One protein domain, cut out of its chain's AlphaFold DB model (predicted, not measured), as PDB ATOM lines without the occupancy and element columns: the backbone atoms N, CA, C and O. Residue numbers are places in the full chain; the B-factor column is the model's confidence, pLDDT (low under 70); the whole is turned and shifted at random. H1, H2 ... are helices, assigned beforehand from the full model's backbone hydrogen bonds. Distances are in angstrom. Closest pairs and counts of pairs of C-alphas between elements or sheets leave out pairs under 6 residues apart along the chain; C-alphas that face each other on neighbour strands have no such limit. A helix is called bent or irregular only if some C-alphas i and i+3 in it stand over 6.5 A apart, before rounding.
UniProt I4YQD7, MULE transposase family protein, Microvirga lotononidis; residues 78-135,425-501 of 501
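Overview. This is residues 78 to 135 and 425 to 501 of the 501 residues of the protein "MULE transposase family protein" of Microvirga lotononidis (UniProt I4YQD7). Five helices, H1 to H5, pack crosswise as a head with H3 in its middle, and the long helix H6 runs from this head to a corner, where H7 turns off at its far end. Residues 480 to 485 and 488 to 501, mostly H7, stand free and stick out. The printed part has 135 residues, with seven named helices in the order H1 to H7 and no named strand: its class is all helix. The whole is loose, with a radius of gyration of the C-alphas of 18.5 A, and elongated, spanning 55 by 30 by 26 A.

Arrangement. H1, residues 85 to 98, only just touches H2, residues 102 to 111, with 3 pairs of C-alphas within 8 A, the closest those of Val 91 and Ile 105 at 6.6 A. H3, residues 118 to 135, is the hub and touches five other helices. With its residues 121 to 129 alone it touches H1, about perpendicular at 87 degrees, the closest C-alphas being those of Ile 88 and Leu 124, 5.6 A apart. H3 touches H4, residues 425 to 443, at a steep tilt of 64 degrees, the same way; their closest C-alphas, of Asp 129 and Ala 437, are 5.2 A apart. H4 is irregular, with C-alphas 429 and 432 8.5 A apart, and has a kink of 94 degrees near residue 432. H5, residues 448 to 452, touches H1, the closest C-alphas being those of Asp 86 and Ala 448 at 4.6 A. H6, residues 456 to 481, touches H3 with residues 458 to 463 alone, the closest C-alphas being those of Thr 134 and Trp 459 at 5.7 A. H6 and H7, residues 483 to 497, touch only at the corner, and only just, with 3 pairs of C-alphas within 8 A; the closest are those of Phe 479 and Tyr 486 at 5.6 A. H3 and H7 are apart. Every O i to N i+4 pair is within hydrogen-bond range in H1, H2, H3, H5 and H7; in H4 13 of 15 are, in H6 21 of 22.

Along the chain. H1 begins at C-alpha 85, (5.301, 22.744, 11.700), and is 19.0 A long. H3 measures 26.0 A, H4 24.9 A, H6 36.5 A and H7 21.4 A; H2 and H5 are shorter. H7 ends at C-alpha 497, (-11.975, -16.204, 3.449).

Size, cuts and confidence. The two C-alphas farthest apart, of Thr 111 and Pro 500, are 59.1 A apart. Residues 136 to 424 are not printed, and C-alphas 135 and 425 stand 23.6 A apart across this cut. Of the links that are printed whole, H2 to H3 is short and the others are tight. The mean pLDDT of the printed part is 88.4; residues 425 to 427 and 498 to 501 are under 70.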
ATOM      1  N   LEU A  78       0.819  18.977  13.478       92.12
ATOM      2  CA  LEU A  78      -0.069  17.936  12.961       92.12
ATOM      3  C   LEU A  78      -0.680  17.106  14.100       92.12
ATOM      4  O   LEU A  78      -0.026  16.918  15.128       92.12
ATOM      5  N   PRO A  79      -1.896  16.550  13.945       87.56
ATOM      6  CA  PRO A  79      -2.456  15.614  14.919       87.56
ATOM      7  C   PRO A  79      -1.491  14.459  15.214       87.56
ATOM      8  O   PRO A  79      -0.884  13.922  14.287       87.56
ATOM      9  N   GLN A  80      -1.352  14.087  16.491       86.69
ATOM     10  CA  GLN A  80      -0.500  12.980  16.970       86.69
ATOM     11  C   GLN A  80       1.008  13.125  16.672       86.69
ATOM     12  O   GLN A  80       1.766  12.189  16.896       86.69
ATOM     13  N   HIS A  81       1.462  14.275  16.165       90.56
ATOM     14  CA  HIS A  81       2.886  14.523  15.934       90.56
ATOM     15  C   HIS A  81       3.519  15.230  17.126       90.56
ATOM     16  O   HIS A  81       2.885  16.020  17.815       90.56
ATOM     17  N   GLU A  82       4.794  14.983  17.356       91.62
ATOM     18  CA  GLU A  82       5.507  15.601  18.475       91.62
ATOM     19  C   GLU A  82       6.285  16.848  18.055       91.62
ATOM     20  O   GLU A  82       6.635  17.663  18.897       91.62
ATOM     21  N   PHE A  83       6.554  16.999  16.759       95.50
ATOM     22  CA  PHE A  83       7.315  18.114  16.203       95.50
ATOM     23  C   PHE A  83       6.374  19.164  15.610       95.50
ATOM     24  O   PHE A  83       5.376  18.823  14.960       95.50
ATOM     25  N   GLY A  84       6.699  20.433  15.847       95.75
ATOM     26  CA  GLY A  84       5.995  21.573  15.279       95.75
ATOM     27  C   GLY A  84       6.158  21.687  13.760       95.75
ATOM     28  O   GLY A  84       7.050  21.095  13.142       95.75
ATOM     29  N   LEU A  85       5.258  22.452  13.138       96.88
ATOM     30  CA  LEU A  85       5.301  22.744  11.700       96.88
ATOM     31  C   LEU A  85       6.518  23.587  11.301       96.88
ATOM     32  O   LEU A  85       6.910  23.558  10.140       96.88
ATOM     33  N   ASP A  86       7.120  24.304  12.245       96.62
ATOM     34  CA  ASP A  86       8.378  25.034  12.091       96.62
ATOM     35  C   ASP A  86       9.561  24.101  11.820       96.62
ATOM     36  O   ASP A  86      10.311  24.317  10.868       96.62
ATOM     37  N   ILE A  87       9.670  23.001  12.568       97.44
ATOM     38  CA  ILE A  87      10.678  21.965  12.318       97.44
ATOM     39  C   ILE A  87      10.410  21.281  10.973       97.44
ATOM     40  O   ILE A  87      11.339  21.070  10.199       97.44
ATOM     41  N   ILE A  88       9.148  20.959  10.662       97.81
ATOM     42  CA  ILE A  88       8.785  20.344   9.371       97.81
ATOM     43  C   ILE A  88       9.164  21.269   8.205       97.81
ATOM     44  O   ILE A  88       9.749  20.803   7.227       97.81
ATOM     45  N   ALA A  89       8.872  22.568   8.316       97.44
ATOM     46  CA  ALA A  89       9.227  23.565   7.311       97.44
ATOM     47  C   ALA A  89      10.746  23.659   7.111       97.44
ATOM     48  O   ALA A  89      11.214  23.604   5.972       97.44
ATOM     49  N   LEU A  90      11.518  23.718   8.204       97.50
ATOM     50  CA  LEU A  90      12.979  23.756   8.150       97.50
ATOM     51  C   LEU A  90      13.561  22.501   7.489       97.50
ATOM     52  O   LEU A  90      14.406  22.608   6.606       97.50
ATOM     53  N   VAL A  91      13.096  21.315   7.886       97.25
ATOM     54  CA  VAL A  91      13.552  20.032   7.328       97.25
ATOM     55  C   VAL A  91      13.341  19.982   5.813       97.25
ATOM     56  O   VAL A  91      14.243  19.578   5.077       97.25
ATOM     57  N   GLY A  92      12.183  20.438   5.335       96.12
ATOM     58  CA  GLY A  92      11.908  20.541   3.905       96.12
ATOM     59  C   GLY A  92      12.795  21.557   3.185       96.12
ATOM     60  O   GLY A  92      13.325  21.247   2.120       96.12
ATOM     61  N   ALA A  93      13.027  22.732   3.778       96.19
ATOM     62  CA  ALA A  93      13.909  23.752   3.208       96.19
ATOM     63  C   ALA A  93      15.358  23.249   3.070       96.19
ATOM     64  O   ALA A  93      15.923  23.312   1.975       96.19
ATOM     65  N   LEU A  94      15.915  22.662   4.136       96.31
ATOM     66  CA  LEU A  94      17.250  22.050   4.136       96.31
ATOM     67  C   LEU A  94      17.360  20.955   3.070       96.31
ATOM     68  O   LEU A  94      18.361  20.860   2.358       96.31
ATOM     69  N   ARG A  95      16.317  20.128   2.921       94.38
ATOM     70  CA  ARG A  95      16.310  19.093   1.888       94.38
ATOM     71  C   ARG A  95      16.307  19.697   0.498       94.38
ATOM     72  O   ARG A  95      17.184  19.339  -0.272       94.38
ATOM     73  N   GLN A  96      15.318  20.530   0.175       91.38
ATOM     74  CA  GLN A  96      14.980  20.875  -1.210       91.38
ATOM     75  C   GLN A  96      15.784  22.055  -1.780       91.38
ATOM     76  O   GLN A  96      15.894  22.172  -3.001       91.38
ATOM     77  N   ARG A  97      16.328  22.939  -0.929       90.94
ATOM     78  CA  ARG A  97      17.163  24.082  -1.354       90.94
ATOM     79  C   ARG A  97      18.650  23.832  -1.168       90.94
ATOM     80  O   ARG A  97      19.435  24.250  -2.007       90.94
ATOM     81  N   GLU A  98      19.027  23.160  -0.086       91.56
ATOM     82  CA  GLU A  98      20.437  22.952   0.270       91.56
ATOM     83  C   GLU A  98      20.939  21.540  -0.052       91.56
ATOM     84  O   GLU A  98      22.088  21.212   0.233       91.56
ATOM     85  N   HIS A  99      20.100  20.686  -0.645       91.06
ATOM     86  CA  HIS A  99      20.450  19.313  -1.020       91.06
ATOM     87  C   HIS A  99      20.887  18.419   0.151       91.06
ATOM     88  O   HIS A  99      21.544  17.399  -0.071       91.06
ATOM     89  N   ARG A 100      20.512  18.763   1.390       94.81
ATOM     90  CA  ARG A 100      20.969  18.040   2.579       94.81
ATOM     91  C   ARG A 100      20.417  16.611   2.618       94.81
ATOM     92  O   ARG A 100      19.237  16.335   2.351       94.81
ATOM     93  N   SER A 101      21.289  15.677   2.967       94.31
ATOM     94  CA  SER A 101      20.954  14.291   3.284       94.31
ATOM     95  C   SER A 101      20.275  14.178   4.654       94.31
ATOM     96  O   SER A 101      20.267  15.116   5.448       94.31
ATOM     97  N   VAL A 102      19.670  13.022   4.944       94.94
ATOM     98  CA  VAL A 102      19.021  12.779   6.246       94.94
ATOM     99  C   VAL A 102      20.003  12.916   7.424       94.94
ATOM    100  O   VAL A 102      19.635  13.615   8.370       94.94
ATOM    101  N   PRO A 103      21.228  12.350   7.379       96.19
ATOM    102  CA  PRO A 103      22.221  12.549   8.438       96.19
ATOM    103  C   PRO A 103      22.622  14.015   8.623       96.19
ATOM    104  O   PRO A 103      22.714  14.486   9.753       96.19
ATOM    105  N   GLU A 104      22.791  14.777   7.536       97.19
ATOM    106  CA  GLU A 104      23.120  16.207   7.628       97.19
ATOM    107  C   GLU A 104      21.974  17.020   8.239       97.19
ATOM    108  O   GLU A 104      22.206  17.851   9.112       97.19
ATOM    109  N   ILE A 105      20.725  16.770   7.829       97.75
ATOM    110  CA  ILE A 105      19.554  17.429   8.429       97.75
ATOM    111  C   ILE A 105      19.450  17.071   9.914       97.75
ATOM    112  O   ILE A 105      19.169  17.940  10.737       97.75
ATOM    113  N   HIS A 106      19.681  15.805  10.265       97.62
ATOM    114  CA  HIS A 106      19.716  15.356  11.651       97.62
ATOM    115  C   HIS A 106      20.790  16.099  12.454       97.62
ATOM    116  O   HIS A 106      20.464  16.654  13.498       97.62
ATOM    117  N   ALA A 107      22.023  16.189  11.948       97.44
ATOM    118  CA  ALA A 107      23.099  16.938  12.595       97.44
ATOM    119  C   ALA A 107      22.703  18.406  12.820       97.44
ATOM    120  O   ALA A 107      22.784  18.905  13.937       97.44
ATOM    121  N   VAL A 108      22.161  19.059  11.789       97.81
ATOM    122  CA  VAL A 108      21.687  20.447  11.845       97.81
ATOM    123  C   VAL A 108      20.584  20.659  12.897       97.81
ATOM    124  O   VAL A 108      20.545  21.707  13.544       97.81
ATOM    125  N   LEU A 109      19.674  19.700  13.077       96.69
ATOM    126  CA  LEU A 109      18.634  19.760  14.110       96.69
ATOM    127  C   LEU A 109      19.204  19.515  15.514       96.69
ATOM    128  O   LEU A 109      18.855  20.240  16.444       96.69
ATOM    129  N   THR A 110      20.108  18.549  15.659       95.19
ATOM    130  CA  THR A 110      20.755  18.220  16.936       95.19
ATOM    131  C   THR A 110      21.632  19.366  17.435       95.19
ATOM    132  O   THR A 110      21.552  19.714  18.609       95.19
ATOM    133  N   THR A 111      22.381  20.038  16.551       95.56
ATOM    134  CA  THR A 111      23.135  21.264  16.882       95.56
ATOM    135  C   THR A 111      22.226  22.383  17.395       95.56
ATOM    136  O   THR A 111      22.649  23.202  18.202       95.56
ATOM    137  N   ARG A 112      20.956  22.405  16.976       93.81
ATOM    138  CA  ARG A 112      19.936  23.344  17.467       93.81
ATOM    139  C   ARG A 112      19.177  22.838  18.703       93.81
ATOM    140  O   ARG A 112      18.137  23.392  19.036       93.81
ATOM    141  N   GLY A 113      19.646  21.773  19.355       90.88
ATOM    142  CA  GLY A 113      19.028  21.215  20.562       90.88
ATOM    143  C   GLY A 113      17.761  20.384  20.317       90.88
ATOM    144  O   GLY A 113      17.071  20.007  21.263       90.88
ATOM    145  N   VAL A 114      17.424  20.059  19.064       93.12
ATOM    146  CA  VAL A 114      16.236  19.254  18.751       93.12
ATOM    147  C   VAL A 114      16.572  17.765  18.866       93.12
ATOM    148  O   VAL A 114      17.176  17.180  17.973       93.12
ATOM    149  N   ALA A 115      16.111  17.115  19.938       90.94
ATOM    150  CA  ALA A 115      16.297  15.676  20.148       90.94
ATOM    151  C   ALA A 115      15.425  14.827  19.196       90.94
ATOM    152  O   ALA A 115      14.267  14.491  19.493       90.94
ATOM    153  N   ILE A 116      15.988  14.441  18.051       92.44
ATOM    154  CA  ILE A 116      15.305  13.712  16.976       92.44
ATOM    155  C   ILE A 116      16.172  12.569  16.443       92.44
ATOM    156  O   ILE A 116      17.384  12.672  16.416       92.44
ATOM    157  N   ALA A 117      15.552  11.474  16.000       93.19
ATOM    158  CA  ALA A 117      16.255  10.397  15.299       93.19
ATOM    159  C   ALA A 117      16.182  10.585  13.775       93.19
ATOM    160  O   ALA A 117      15.169  11.067  13.262       93.19
ATOM    161  N   GLU A 118      17.166  10.092  13.022       94.50
ATOM    162  CA  GLU A 118      17.177  10.146  11.545       94.50
ATOM    163  C   GLU A 118      15.911   9.573  10.883       94.50
ATOM    164  O   GLU A 118      15.378  10.118   9.911       94.50
ATOM    165  N   ARG A 119      15.351   8.491  11.442       92.00
ATOM    166  CA  ARG A 119      14.073   7.933  10.966       92.00
ATOM    167  C   ARG A 119      12.926   8.937  11.105       92.00
ATOM    168  O   ARG A 119      12.047   8.990  10.249       92.00
ATOM    169  N   SER A 120      12.933   9.730  12.172       94.50
ATOM    170  CA  SER A 120      11.946  10.791  12.365       94.50
ATOM    171  C   SER A 120      12.160  11.915  11.358       94.50
ATOM    172  O   SER A 120      11.180  12.350  10.769       94.50
ATOM    173  N   VAL A 121      13.405  12.303  11.056       95.94
ATOM    174  CA  VAL A 121      13.711  13.260   9.972       95.94
ATOM    175  C   VAL A 121      13.130  12.790   8.636       95.94
ATOM    176  O   VAL A 121      12.433  13.551   7.968       95.94
ATOM    177  N   THR A 122      13.320  11.515   8.284       92.75
ATOM    178  CA  THR A 122      12.709  10.918   7.080       92.75
ATOM    179  C   THR A 122      11.181  11.059   7.085       92.75
ATOM    180  O   THR A 122      10.594  11.474   6.087       92.75
ATOM    181  N   ASN A 123      10.522  10.775   8.213       92.50
ATOM    182  CA  ASN A 123       9.069  10.927   8.325       92.50
ATOM    183  C   ASN A 123       8.627  12.395   8.193       92.50
ATOM    184  O   ASN A 123       7.586  12.660   7.590       92.50
ATOM    185  N   LEU A 124       9.393  13.342   8.752       96.00
ATOM    186  CA  LEU A 124       9.103  14.774   8.649       96.00
ATOM    187  C   LEU A 124       9.250  15.279   7.209       96.00
ATOM    188  O   LEU A 124       8.405  16.057   6.777       96.00
ATOM    189  N   LEU A 125      10.228  14.784   6.443       95.00
ATOM    190  CA  LEU A 125      10.323  15.051   5.000       95.00
ATOM    191  C   LEU A 125       9.077  14.565   4.258       95.00
ATOM    192  O   LEU A 125       8.476  15.304   3.485       95.00
ATOM    193  N   ASP A 126       8.621  13.351   4.564       93.50
ATOM    194  CA  ASP A 126       7.397  12.824   3.970       93.50
ATOM    195  C   ASP A 126       6.164  13.672   4.335       93.50
ATOM    196  O   ASP A 126       5.278  13.843   3.494       93.50
ATOM    197  N   ARG A 127       6.087  14.203   5.570       95.25
ATOM    198  CA  ARG A 127       5.018  15.133   5.985       95.25
ATOM    199  C   ARG A 127       5.102  16.453   5.235       95.25
ATOM    200  O   ARG A 127       4.073  16.966   4.812       95.25
ATOM    201  N   TYR A 128       6.308  16.986   5.091       96.38
ATOM    202  CA  TYR A 128       6.560  18.222   4.374       96.38
ATOM    203  C   TYR A 128       6.051  18.135   2.933       96.38
ATOM    204  O   TYR A 128       5.214  18.946   2.534       96.38
ATOM    205  N   ASP A 129       6.475  17.098   2.202       95.00
ATOM    206  CA  ASP A 129       6.088  16.900   0.805       95.00
ATOM    207  C   ASP A 129       4.561  16.787   0.658       95.00
ATOM    208  O   ASP A 129       3.959  17.401  -0.219       95.00
ATOM    209  N   GLU A 130       3.909  16.030   1.548       95.12
ATOM    210  CA  GLU A 130       2.454  15.853   1.536       95.12
ATOM    211  C   GLU A 130       1.687  17.146   1.802       95.12
ATOM    212  O   GLU A 130       0.698  17.421   1.122       95.12
ATOM    213  N   LEU A 131       2.094  17.914   2.813       95.44
ATOM    214  CA  LEU A 131       1.409  19.148   3.190       95.44
ATOM    215  C   LEU A 131       1.533  20.200   2.099       95.44
ATOM    216  O   LEU A 131       0.533  20.813   1.720       95.44
ATOM    217  N   LEU A 132       2.748  20.375   1.581       94.88
ATOM    218  CA  LEU A 132       3.011  21.340   0.530       94.88
ATOM    219  C   LEU A 132       2.273  20.952  -0.755       94.88
ATOM    220  O   LEU A 132       1.550  21.778  -1.304       94.88
ATOM    221  N   ALA A 133       2.345  19.687  -1.181       94.06
ATOM    222  CA  ALA A 133       1.601  19.219  -2.349       94.06
ATOM    223  C   ALA A 133       0.080  19.363  -2.173       94.06
ATOM    224  O   ALA A 133      -0.601  19.774  -3.109       94.06
ATOM    225  N   THR A 134      -0.459  19.081  -0.979       93.81
ATOM    226  CA  THR A 134      -1.894  19.267  -0.694       93.81
ATOM    227  C   THR A 134      -2.310  20.715  -0.914       93.81
ATOM    228  O   THR A 134      -3.324  20.955  -1.560       93.81
ATOM    229  N   ARG A 135      -1.520  21.670  -0.408       91.50
ATOM    230  CA  ARG A 135      -1.785  23.102  -0.576       91.50
ATOM    231  C   ARG A 135      -1.675  23.535  -2.038       91.50
ATOM    232  O   ARG A 135      -2.534  24.267  -2.514       91.50
ATOM    233  N   PRO A 425      13.744   4.948  -3.674       66.62
ATOM    234  CA  PRO A 425      12.417   4.409  -3.364       66.62
ATOM    235  C   PRO A 425      11.342   5.475  -3.136       66.62
ATOM    236  O   PRO A 425      10.193   5.297  -3.532       66.62
ATOM    237  N   GLY A 426      11.721   6.593  -2.514       67.56
ATOM    238  CA  GLY A 426      10.821   7.714  -2.287       67.56
ATOM    239  C   GLY A 426      10.426   8.456  -3.566       67.56
ATOM    240  O   GLY A 426       9.281   8.872  -3.667       67.56
ATOM    241  N   ALA A 427      11.303   8.559  -4.569       69.62
ATOM    242  CA  ALA A 427      10.960   9.143  -5.868       69.62
ATOM    243  C   ALA A 427       9.969   8.259  -6.648       69.62
ATOM    244  O   ALA A 427       9.077   8.777  -7.306       69.62
ATOM    245  N   VAL A 428      10.065   6.933  -6.505       72.19
ATOM    246  CA  VAL A 428       9.114   5.989  -7.116       72.19
ATOM    247  C   VAL A 428       7.747   6.039  -6.426       72.19
ATOM    248  O   VAL A 428       6.720   6.127  -7.083       72.19
ATOM    249  N   LEU A 429       7.712   5.997  -5.089       75.69
ATOM    250  CA  LEU A 429       6.453   5.901  -4.332       75.69
ATOM    251  C   LEU A 429       5.747   7.241  -4.125       75.69
ATOM    252  O   LEU A 429       4.542   7.287  -3.895       75.69
ATOM    253  N   ARG A 430       6.519   8.327  -4.089       85.88
ATOM    254  CA  ARG A 430       6.070   9.661  -3.673       85.88
ATOM    255  C   ARG A 430       6.454  10.718  -4.707       85.88
ATOM    256  O   ARG A 430       6.425  11.905  -4.397       85.88
ATOM    257  N   GLY A 431       6.796  10.293  -5.926       85.31
ATOM    258  CA  GLY A 431       7.225  11.145  -7.038       85.31
ATOM    259  C   GLY A 431       6.360  12.391  -7.242       85.31
ATOM    260  O   GLY A 431       6.922  13.484  -7.234       85.31
ATOM    261  N   PRO A 432       5.017  12.272  -7.311       89.25
ATOM    262  CA  PRO A 432       4.143  13.427  -7.500       89.25
ATOM    263  C   PRO A 432       4.302  14.499  -6.418       89.25
ATOM    264  O   PRO A 432       4.507  15.670  -6.726       89.25
ATOM    265  N   VAL A 433       4.252  14.101  -5.142       92.50
ATOM    266  CA  VAL A 433       4.319  15.053  -4.022       92.50
ATOM    267  C   VAL A 433       5.726  15.611  -3.837       92.50
ATOM    268  O   VAL A 433       5.879  16.791  -3.541       92.50
ATOM    269  N   ARG A 434       6.752  14.793  -4.085       90.44
ATOM    270  CA  ARG A 434       8.156  15.209  -4.017       90.44
ATOM    271  C   ARG A 434       8.511  16.217  -5.087       90.44
ATOM    272  O   ARG A 434       9.194  17.185  -4.782       90.44
ATOM    273  N   LEU A 435       8.064  15.999  -6.321       90.25
ATOM    274  CA  LEU A 435       8.333  16.929  -7.410       90.25
ATOM    275  C   LEU A 435       7.670  18.282  -7.135       90.25
ATOM    276  O   LEU A 435       8.332  19.312  -7.224       90.25
ATOM    277  N   LEU A 436       6.397  18.283  -6.729       91.62
ATOM    278  CA  LEU A 436       5.682  19.505  -6.348       91.62
ATOM    279  C   LEU A 436       6.385  20.240  -5.205       91.62
ATOM    280  O   LEU A 436       6.627  21.442  -5.289       91.62
ATOM    281  N   ALA A 437       6.765  19.512  -4.155       92.25
ATOM    282  CA  ALA A 437       7.438  20.111  -3.018       92.25
ATOM    283  C   ALA A 437       8.813  20.667  -3.397       92.25
ATOM    284  O   ALA A 437       9.118  21.815  -3.086       92.25
ATOM    285  N   ALA A 438       9.627  19.899  -4.117       89.75
ATOM    286  CA  ALA A 438      10.960  20.316  -4.530       89.75
ATOM    287  C   ALA A 438      10.935  21.562  -5.419       89.75
ATOM    288  O   ALA A 438      11.758  22.457  -5.247       89.75
ATOM    289  N   THR A 439       9.994  21.632  -6.358       88.81
ATOM    290  CA  THR A 439       9.884  22.751  -7.301       88.81
ATOM    291  C   THR A 439       9.416  24.023  -6.612       88.81
ATOM    292  O   THR A 439      10.085  25.049  -6.719       88.81
ATOM    293  N   ALA A 440       8.353  23.946  -5.809       90.31
ATOM    294  CA  ALA A 440       7.858  25.099  -5.065       90.31
ATOM    295  C   ALA A 440       8.880  25.620  -4.043       90.31
ATOM    296  O   ALA A 440       9.118  26.822  -3.969       90.31
ATOM    297  N   THR A 441       9.545  24.727  -3.304       92.62
ATOM    298  CA  THR A 441      10.490  25.117  -2.240       92.62
ATOM    299  C   THR A 441      11.726  25.834  -2.781       92.62
ATOM    300  O   THR A 441      12.260  26.738  -2.130       92.62
ATOM    301  N   ARG A 442      12.197  25.447  -3.974       88.88
ATOM    302  CA  ARG A 442      13.338  26.103  -4.629       88.88
ATOM    303  C   ARG A 442      13.022  27.539  -5.027       88.88
ATOM    304  O   ARG A 442      13.883  28.393  -4.851       88.88
ATOM    305  N   VAL A 443      11.796  27.801  -5.480       87.12
ATOM    306  CA  VAL A 443      11.316  29.168  -5.727       87.12
ATOM    307  C   VAL A 443      11.201  29.911  -4.398       87.12
ATOM    308  O   VAL A 443      11.861  30.925  -4.184       87.12
ATOM    309  N   GLN A 444      10.430  29.362  -3.460       89.25
ATOM    310  CA  GLN A 444      10.225  29.959  -2.147       89.25
ATOM    311  C   GLN A 444       9.974  28.879  -1.098       89.25
ATOM    312  O   GLN A 444       9.036  28.089  -1.203       89.25
ATOM    313  N   ALA A 445      10.798  28.857  -0.047       91.50
ATOM    314  CA  ALA A 445      10.585  27.925   1.051       91.50
ATOM    315  C   ALA A 445       9.311  28.304   1.835       91.50
ATOM    316  O   ALA A 445       9.223  29.436   2.314       91.50
ATOM    317  N   PRO A 446       8.334  27.391   1.993       92.12
ATOM    318  CA  PRO A 446       7.140  27.645   2.786       92.12
ATOM    319  C   PRO A 446       7.481  27.769   4.271       92.12
ATOM    320  O   PRO A 446       8.313  27.036   4.809       92.12
ATOM    321  N   THR A 447       6.767  28.657   4.951       94.19
ATOM    322  CA  THR A 447       6.847  28.821   6.404       94.19
ATOM    323  C   THR A 447       6.009  27.772   7.148       94.19
ATOM    324  O   THR A 447       5.167  27.078   6.572       94.19
ATOM    325  N   ALA A 448       6.159  27.701   8.475       93.81
ATOM    326  CA  ALA A 448       5.271  26.907   9.332       93.81
ATOM    327  C   ALA A 448       3.789  27.277   9.135       93.81
ATOM    328  O   ALA A 448       2.925  26.402   9.047       93.81
ATOM    329  N   ARG A 449       3.506  28.582   9.005       91.50
ATOM    330  CA  ARG A 449       2.165  29.106   8.722       91.50
ATOM    331  C   ARG A 449       1.658  28.587   7.383       91.50
ATOM    332  O   ARG A 449       0.498  28.192   7.284       91.50
ATOM    333  N   ASP A 450       2.533  28.523   6.382       91.75
ATOM    334  CA  ASP A 450       2.160  28.040   5.060       91.75
ATOM    335  C   ASP A 450       1.769  26.564   5.036       91.75
ATOM    336  O   ASP A 450       0.830  26.190   4.331       91.75
ATOM    337  N   LEU A 451       2.447  25.735   5.829       93.56
ATOM    338  CA  LEU A 451       2.089  24.328   6.021       93.56
ATOM    339  C   LEU A 451       0.861  24.155   6.933       93.56
ATOM    340  O   LEU A 451       0.146  23.150   6.852       93.56
ATOM    341  N   GLY A 452       0.618  25.125   7.817       90.94
ATOM    342  CA  GLY A 452      -0.504  25.155   8.756       90.94
ATOM    343  C   GLY A 452      -1.864  25.312   8.087       90.94
ATOM    344  O   GLY A 452      -2.839  24.738   8.566       90.94
ATOM    345  N   VAL A 453      -1.918  26.033   6.962       89.06
ATOM    346  CA  VAL A 453      -3.162  26.288   6.214       89.06
ATOM    347  C   VAL A 453      -3.592  25.136   5.301       89.06
ATOM    348  O   VAL A 453      -4.702  25.172   4.782       89.06
ATOM    349  N   ALA A 454      -2.753  24.115   5.101       90.75
ATOM    350  CA  ALA A 454      -3.093  22.984   4.239       90.75
ATOM    351  C   ALA A 454      -4.344  22.247   4.749       90.75
ATOM    352  O   ALA A 454      -4.406  21.845   5.920       90.75
ATOM    353  N   ASN A 455      -5.321  22.014   3.862       91.00
ATOM    354  CA  ASN A 455      -6.548  21.307   4.214       91.00
ATOM    355  C   ASN A 455      -6.243  19.903   4.770       91.00
ATOM    356  O   ASN A 455      -5.686  19.031   4.096       91.00
ATOM    357  N   ARG A 456      -6.625  19.673   6.032       89.62
ATOM    358  CA  ARG A 456      -6.290  18.446   6.770       89.62
ATOM    359  C   ARG A 456      -7.031  17.212   6.265       89.62
ATOM    360  O   ARG A 456      -6.513  16.110   6.421       89.62
ATOM    361  N   GLU A 457      -8.214  17.373   5.689       90.75
ATOM    362  CA  GLU A 457      -8.988  16.274   5.115       90.75
ATOM    363  C   GLU A 457      -8.380  15.820   3.787       90.75
ATOM    364  O   GLU A 457      -8.056  14.641   3.624       90.75
ATOM    365  N   HIS A 458      -8.096  16.771   2.894       92.62
ATOM    366  CA  HIS A 458      -7.404  16.494   1.636       92.62
ATOM    367  C   HIS A 458      -6.023  15.877   1.878       92.62
ATOM    368  O   HIS A 458      -5.660  14.897   1.227       92.62
ATOM    369  N   TRP A 459      -5.285  16.381   2.872       93.25
ATOM    370  CA  TRP A 459      -4.000  15.814   3.274       93.25
ATOM    371  C   TRP A 459      -4.125  14.356   3.747       93.25
ATOM    372  O   TRP A 459      -3.330  13.508   3.341       93.25
ATOM    373  N   ARG A 460      -5.139  14.019   4.560       91.75
ATOM    374  CA  ARG A 460      -5.384  12.628   4.991       91.75
ATOM    375  C   ARG A 460      -5.712  11.718   3.809       91.75
ATOM    376  O   ARG A 460      -5.163  10.620   3.740       91.75
ATOM    377  N   SER A 461      -6.548  12.177   2.878       91.81
ATOM    378  CA  SER A 461      -6.886  11.435   1.657       91.81
ATOM    379  C   SER A 461      -5.652  11.202   0.775       91.81
ATOM    380  O   SER A 461      -5.371  10.073   0.360       91.81
ATOM    381  N   LEU A 462      -4.833  12.239   0.555       91.19
ATOM    382  CA  LEU A 462      -3.551  12.122  -0.146       91.19
ATOM    383  C   LEU A 462      -2.638  11.094   0.529       91.19
ATOM    384  O   LEU A 462      -2.110  10.205  -0.138       91.19
ATOM    385  N   ARG A 463      -2.492  11.177   1.851       90.31
ATOM    386  CA  ARG A 463      -1.661  10.249   2.615       90.31
ATOM    387  C   ARG A 463      -2.149   8.807   2.478       90.31
ATOM    388  O   ARG A 463      -1.334   7.928   2.226       90.31
ATOM    389  N   GLN A 464      -3.452   8.553   2.601       88.56
ATOM    390  CA  GLN A 464      -4.011   7.206   2.430       88.56
ATOM    391  C   GLN A 464      -3.676   6.617   1.055       88.56
ATOM    392  O   GLN A 464      -3.314   5.443   0.969       88.56
ATOM    393  N   ARG A 465      -3.721   7.424  -0.015       85.44
ATOM    394  CA  ARG A 465      -3.301   6.986  -1.357       85.44
ATOM    395  C   ARG A 465      -1.816   6.619  -1.405       85.44
ATOM    396  O   ARG A 465      -1.478   5.551  -1.906       85.44
ATOM    397  N   LEU A 466      -0.939   7.450  -0.838       86.12
ATOM    398  CA  LEU A 466       0.506   7.182  -0.802       86.12
ATOM    399  C   LEU A 466       0.858   5.933   0.031       86.12
ATOM    400  O   LEU A 466       1.759   5.176  -0.333       86.12
ATOM    401  N   GLU A 467       0.134   5.672   1.125       83.75
ATOM    402  CA  GLU A 467       0.351   4.477   1.957       83.75
ATOM    403  C   GLU A 467      -0.017   3.174   1.226       83.75
ATOM    404  O   GLU A 467       0.615   2.147   1.477       83.75
ATOM    405  N   ARG A 468      -0.961   3.188   0.268       78.25
ATOM    406  CA  ARG A 468      -1.242   2.007  -0.578       78.25
ATOM    407  C   ARG A 468      -0.008   1.598  -1.385       78.25
ATOM    408  O   ARG A 468       0.366   0.424  -1.379       78.25
ATOM    409  N   GLY A 469       0.678   2.565  -2.000       74.94
ATOM    410  CA  GLY A 469       1.927   2.326  -2.731       74.94
ATOM    411  C   GLY A 469       3.039   1.789  -1.824       74.94
ATOM    412  O   GLY A 469       3.751   0.844  -2.183       74.94
ATOM    413  N   ARG A 470       3.148   2.329  -0.602       79.19
ATOM    414  CA  ARG A 470       4.079   1.820   0.416       79.19
ATOM    415  C   ARG A 470       3.764   0.375   0.802       79.19
ATOM    416  O   ARG A 470       4.681  -0.444   0.806       79.19
ATOM    417  N   ARG A 471       2.493   0.043   1.063       78.44
ATOM    418  CA  ARG A 471       2.050  -1.322   1.389       78.44
ATOM    419  C   ARG A 471       2.416  -2.294   0.271       78.44
ATOM    420  O   ARG A 471       3.054  -3.302   0.549       78.44
ATOM    421  N   ALA A 472       2.119  -1.960  -0.985       74.00
ATOM    422  CA  ALA A 472       2.479  -2.787  -2.138       74.00
ATOM    423  C   ALA A 472       3.996  -3.024  -2.255       74.00
ATOM    424  O   ALA A 472       4.444  -4.087  -2.686       74.00
ATOM    425  N   ARG A 473       4.828  -2.048  -1.869       75.56
ATOM    426  CA  ARG A 473       6.281  -2.252  -1.791       75.56
ATOM    427  C   ARG A 473       6.672  -3.171  -0.638       75.56
ATOM    428  O   ARG A 473       7.485  -4.059  -0.853       75.56
ATOM    429  N   THR A 474       6.106  -2.979   0.553       79.88
ATOM    430  CA  THR A 474       6.363  -3.859   1.702       79.88
ATOM    431  C   THR A 474       6.018  -5.309   1.375       79.88
ATOM    432  O   THR A 474       6.813  -6.189   1.685       79.88
ATOM    433  N   LEU A 475       4.894  -5.552   0.693       77.94
ATOM    434  CA  LEU A 475       4.508  -6.884   0.218       77.94
ATOM    435  C   LEU A 475       5.559  -7.474  -0.734       77.94
ATOM    436  O   LEU A 475       6.039  -8.576  -0.498       77.94
ATOM    437  N   ARG A 476       6.019  -6.708  -1.734       79.06
ATOM    438  CA  ARG A 476       7.106  -7.135  -2.639       79.06
ATOM    439  C   ARG A 476       8.416  -7.430  -1.909       79.06
ATOM    440  O   ARG A 476       9.121  -8.358  -2.281       79.06
ATOM    441  N   THR A 477       8.768  -6.641  -0.894       79.00
ATOM    442  CA  THR A 477       9.965  -6.892  -0.079       79.00
ATOM    443  C   THR A 477       9.829  -8.176   0.731       79.00
ATOM    444  O   THR A 477      10.782  -8.941   0.769       79.00
ATOM    445  N   ARG A 478       8.659  -8.431   1.332       81.38
ATOM    446  CA  ARG A 478       8.385  -9.685   2.051       81.38
ATOM    447  C   ARG A 478       8.474 -10.891   1.121       81.38
ATOM    448  O   ARG A 478       9.195 -11.823   1.440       81.38
ATOM    449  N   PHE A 479       7.850 -10.812  -0.054       83.12
ATOM    450  CA  PHE A 479       7.954 -11.854  -1.075       83.12
ATOM    451  C   PHE A 479       9.406 -12.126  -1.488       83.12
ATOM    452  O   PHE A 479       9.815 -13.270  -1.553       83.12
ATOM    453  N   ARG A 480      10.221 -11.088  -1.728       80.75
ATOM    454  CA  ARG A 480      11.640 -11.276  -2.094       80.75
ATOM    455  C   ARG A 480      12.497 -11.855  -0.969       80.75
ATOM    456  O   ARG A 480      13.553 -12.397  -1.264       80.75
ATOM    457  N   HIS A 481      12.101 -11.652   0.285       83.00
ATOM    458  CA  HIS A 481      12.821 -12.186   1.435       83.00
ATOM    459  C   HIS A 481      12.582 -13.691   1.576       83.00
ATOM    460  O   HIS A 481      13.528 -14.427   1.814       83.00
ATOM    461  N   ASP A 482      11.330 -14.128   1.426       85.50
ATOM    462  CA  ASP A 482      10.953 -15.542   1.471       85.50
ATOM    463  C   ASP A 482       9.710 -15.788   0.594       85.50
ATOM    464  O   ASP A 482       8.575 -15.577   1.043       85.50
ATOM    465  N   PRO A 483       9.901 -16.175  -0.683       89.00
ATOM    466  CA  PRO A 483       8.795 -16.384  -1.610       89.00
ATOM    467  C   PRO A 483       7.852 -17.507  -1.176       89.00
ATOM    468  O   PRO A 483       6.637 -17.353  -1.293       89.00
ATOM    469  N   ALA A 484       8.400 -18.615  -0.669       84.56
ATOM    470  CA  ALA A 484       7.636 -19.813  -0.339       84.56
ATOM    471  C   ALA A 484       6.723 -19.565   0.867       84.56
ATOM    472  O   ALA A 484       5.513 -19.775   0.774       84.56
ATOM    473  N   ALA A 485       7.267 -19.016   1.959       86.69
ATOM    474  CA  ALA A 485       6.468 -18.688   3.139       86.69
ATOM    475  C   ALA A 485       5.420 -17.604   2.844       86.69
ATOM    476  O   ALA A 485       4.304 -17.646   3.366       86.69
ATOM    477  N   TYR A 486       5.755 -16.630   1.990       84.62
ATOM    478  CA  TYR A 486       4.818 -15.580   1.600       84.62
ATOM    479  C   TYR A 486       3.622 -16.128   0.807       84.62
ATOM    480  O   TYR A 486       2.493 -15.717   1.074       84.62
ATOM    481  N   LEU A 487       3.852 -17.032  -0.153       88.94
ATOM    482  CA  LEU A 487       2.779 -17.638  -0.948       88.94
ATOM    483  C   LEU A 487       1.905 -18.570  -0.102       88.94
ATOM    484  O   LEU A 487       0.688 -18.410  -0.121       88.94
ATOM    485  N   ALA A 488       2.509 -19.424   0.730       85.38
ATOM    486  CA  ALA A 488       1.768 -20.301   1.641       85.38
ATOM    487  C   ALA A 488       0.848 -19.510   2.593       85.38
ATOM    488  O   ALA A 488      -0.306 -19.873   2.811       85.38
ATOM    489  N   ALA A 489       1.321 -18.369   3.115       85.38
ATOM    490  CA  ALA A 489       0.507 -17.493   3.958       85.38
ATOM    491  C   ALA A 489      -0.672 -16.850   3.200       85.38
ATOM    492  O   ALA A 489      -1.733 -16.633   3.789       85.38
ATOM    493  N   LEU A 490      -0.506 -16.526   1.912       87.44
ATOM    494  CA  LEU A 490      -1.595 -16.001   1.085       87.44
ATOM    495  C   LEU A 490      -2.636 -17.075   0.762       87.44
ATOM    496  O   LEU A 490      -3.827 -16.783   0.824       87.44
ATOM    497  N   GLU A 491      -2.201 -18.295   0.456       85.69
ATOM    498  CA  GLU A 491      -3.091 -19.436   0.215       85.69
ATOM    499  C   GLU A 491      -3.911 -19.762   1.466       85.69
ATOM    500  O   GLU A 491      -5.132 -19.869   1.391       85.69
ATOM    501  N   GLN A 492      -3.277 -19.790   2.642       85.75
ATOM    502  CA  GLN A 492      -3.980 -19.989   3.909       85.75
ATOM    503  C   GLN A 492      -5.020 -18.888   4.176       85.75
ATOM    504  O   GLN A 492      -6.140 -19.185   4.589       85.75
ATOM    505  N   GLN A 493      -4.679 -17.620   3.918       84.44
ATOM    506  CA  GLN A 493      -5.625 -16.505   4.046       84.44
ATOM    507  C   GLN A 493      -6.782 -16.606   3.050       84.44
ATOM    508  O   GLN A 493      -7.920 -16.318   3.414       84.44
ATOM    509  N   ALA A 494      -6.516 -17.016   1.808       77.31
ATOM    510  CA  ALA A 494      -7.552 -17.218   0.801       77.31
ATOM    511  C   ALA A 494      -8.526 -18.326   1.226       77.31
ATOM    512  O   ALA A 494      -9.735 -18.109   1.197       77.31
ATOM    513  N   CYS A 495      -8.006 -19.452   1.723       78.81
ATOM    514  CA  CYS A 495      -8.813 -20.558   2.239       78.81
ATOM    515  C   CYS A 495      -9.669 -20.161   3.456       78.81
ATOM    516  O   CYS A 495     -10.802 -20.619   3.588       78.81
ATOM    517  N   GLN A 496      -9.165 -19.281   4.329       75.56
ATOM    518  CA  GLN A 496      -9.917 -18.763   5.482       75.56
ATOM    519  C   GLN A 496     -11.062 -17.824   5.082       75.56
ATOM    520  O   GLN A 496     -12.058 -17.748   5.792       75.56
ATOM    521  N   LEU A 497     -10.942 -17.118   3.953       75.12
ATOM    522  CA  LEU A 497     -11.975 -16.204   3.449       75.12
ATOM    523  C   LEU A 497     -13.129 -16.923   2.738       75.12
ATOM    524  O   LEU A 497     -14.188 -16.331   2.552       75.12
ATOM    525  N   THR A 498     -12.931 -18.174   2.322       67.94
ATOM    526  CA  THR A 498     -13.962 -19.017   1.695       67.94
ATOM    527  C   THR A 498     -14.806 -19.816   2.688       67.94
ATOM    528  O   THR A 498     -15.750 -20.481   2.270       67.94
ATOM    529  N   LEU A 499     -14.503 -19.753   3.987       53.38
ATOM    530  CA  LEU A 499     -15.344 -20.347   5.026       53.38
ATOM    531  C   LEU A 499     -16.458 -19.355   5.416       53.38
ATOM    532  O   LEU A 499     -16.156 -18.175   5.610       53.38
ATOM    533  N   PRO A 500     -17.732 -19.784   5.516       52.50
ATOM    534  CA  PRO A 500     -18.803 -18.914   5.993       52.50
ATOM    535  C   PRO A 500     -18.516 -18.479   7.437       52.50
ATOM    536  O   PRO A 500     -18.061 -19.281   8.253       52.50
ATOM    537  N   SER A 501     -18.732 -17.188   7.699       55.81
ATOM    538  CA  SER A 501     -18.477 -16.506   8.976       55.81
ATOM    539  C   SER A 501     -19.297 -17.035  10.138       55.81
ATOM    540  O   SER A 501     -20.508 -17.253   9.900       55.81
TER     541      SER A 501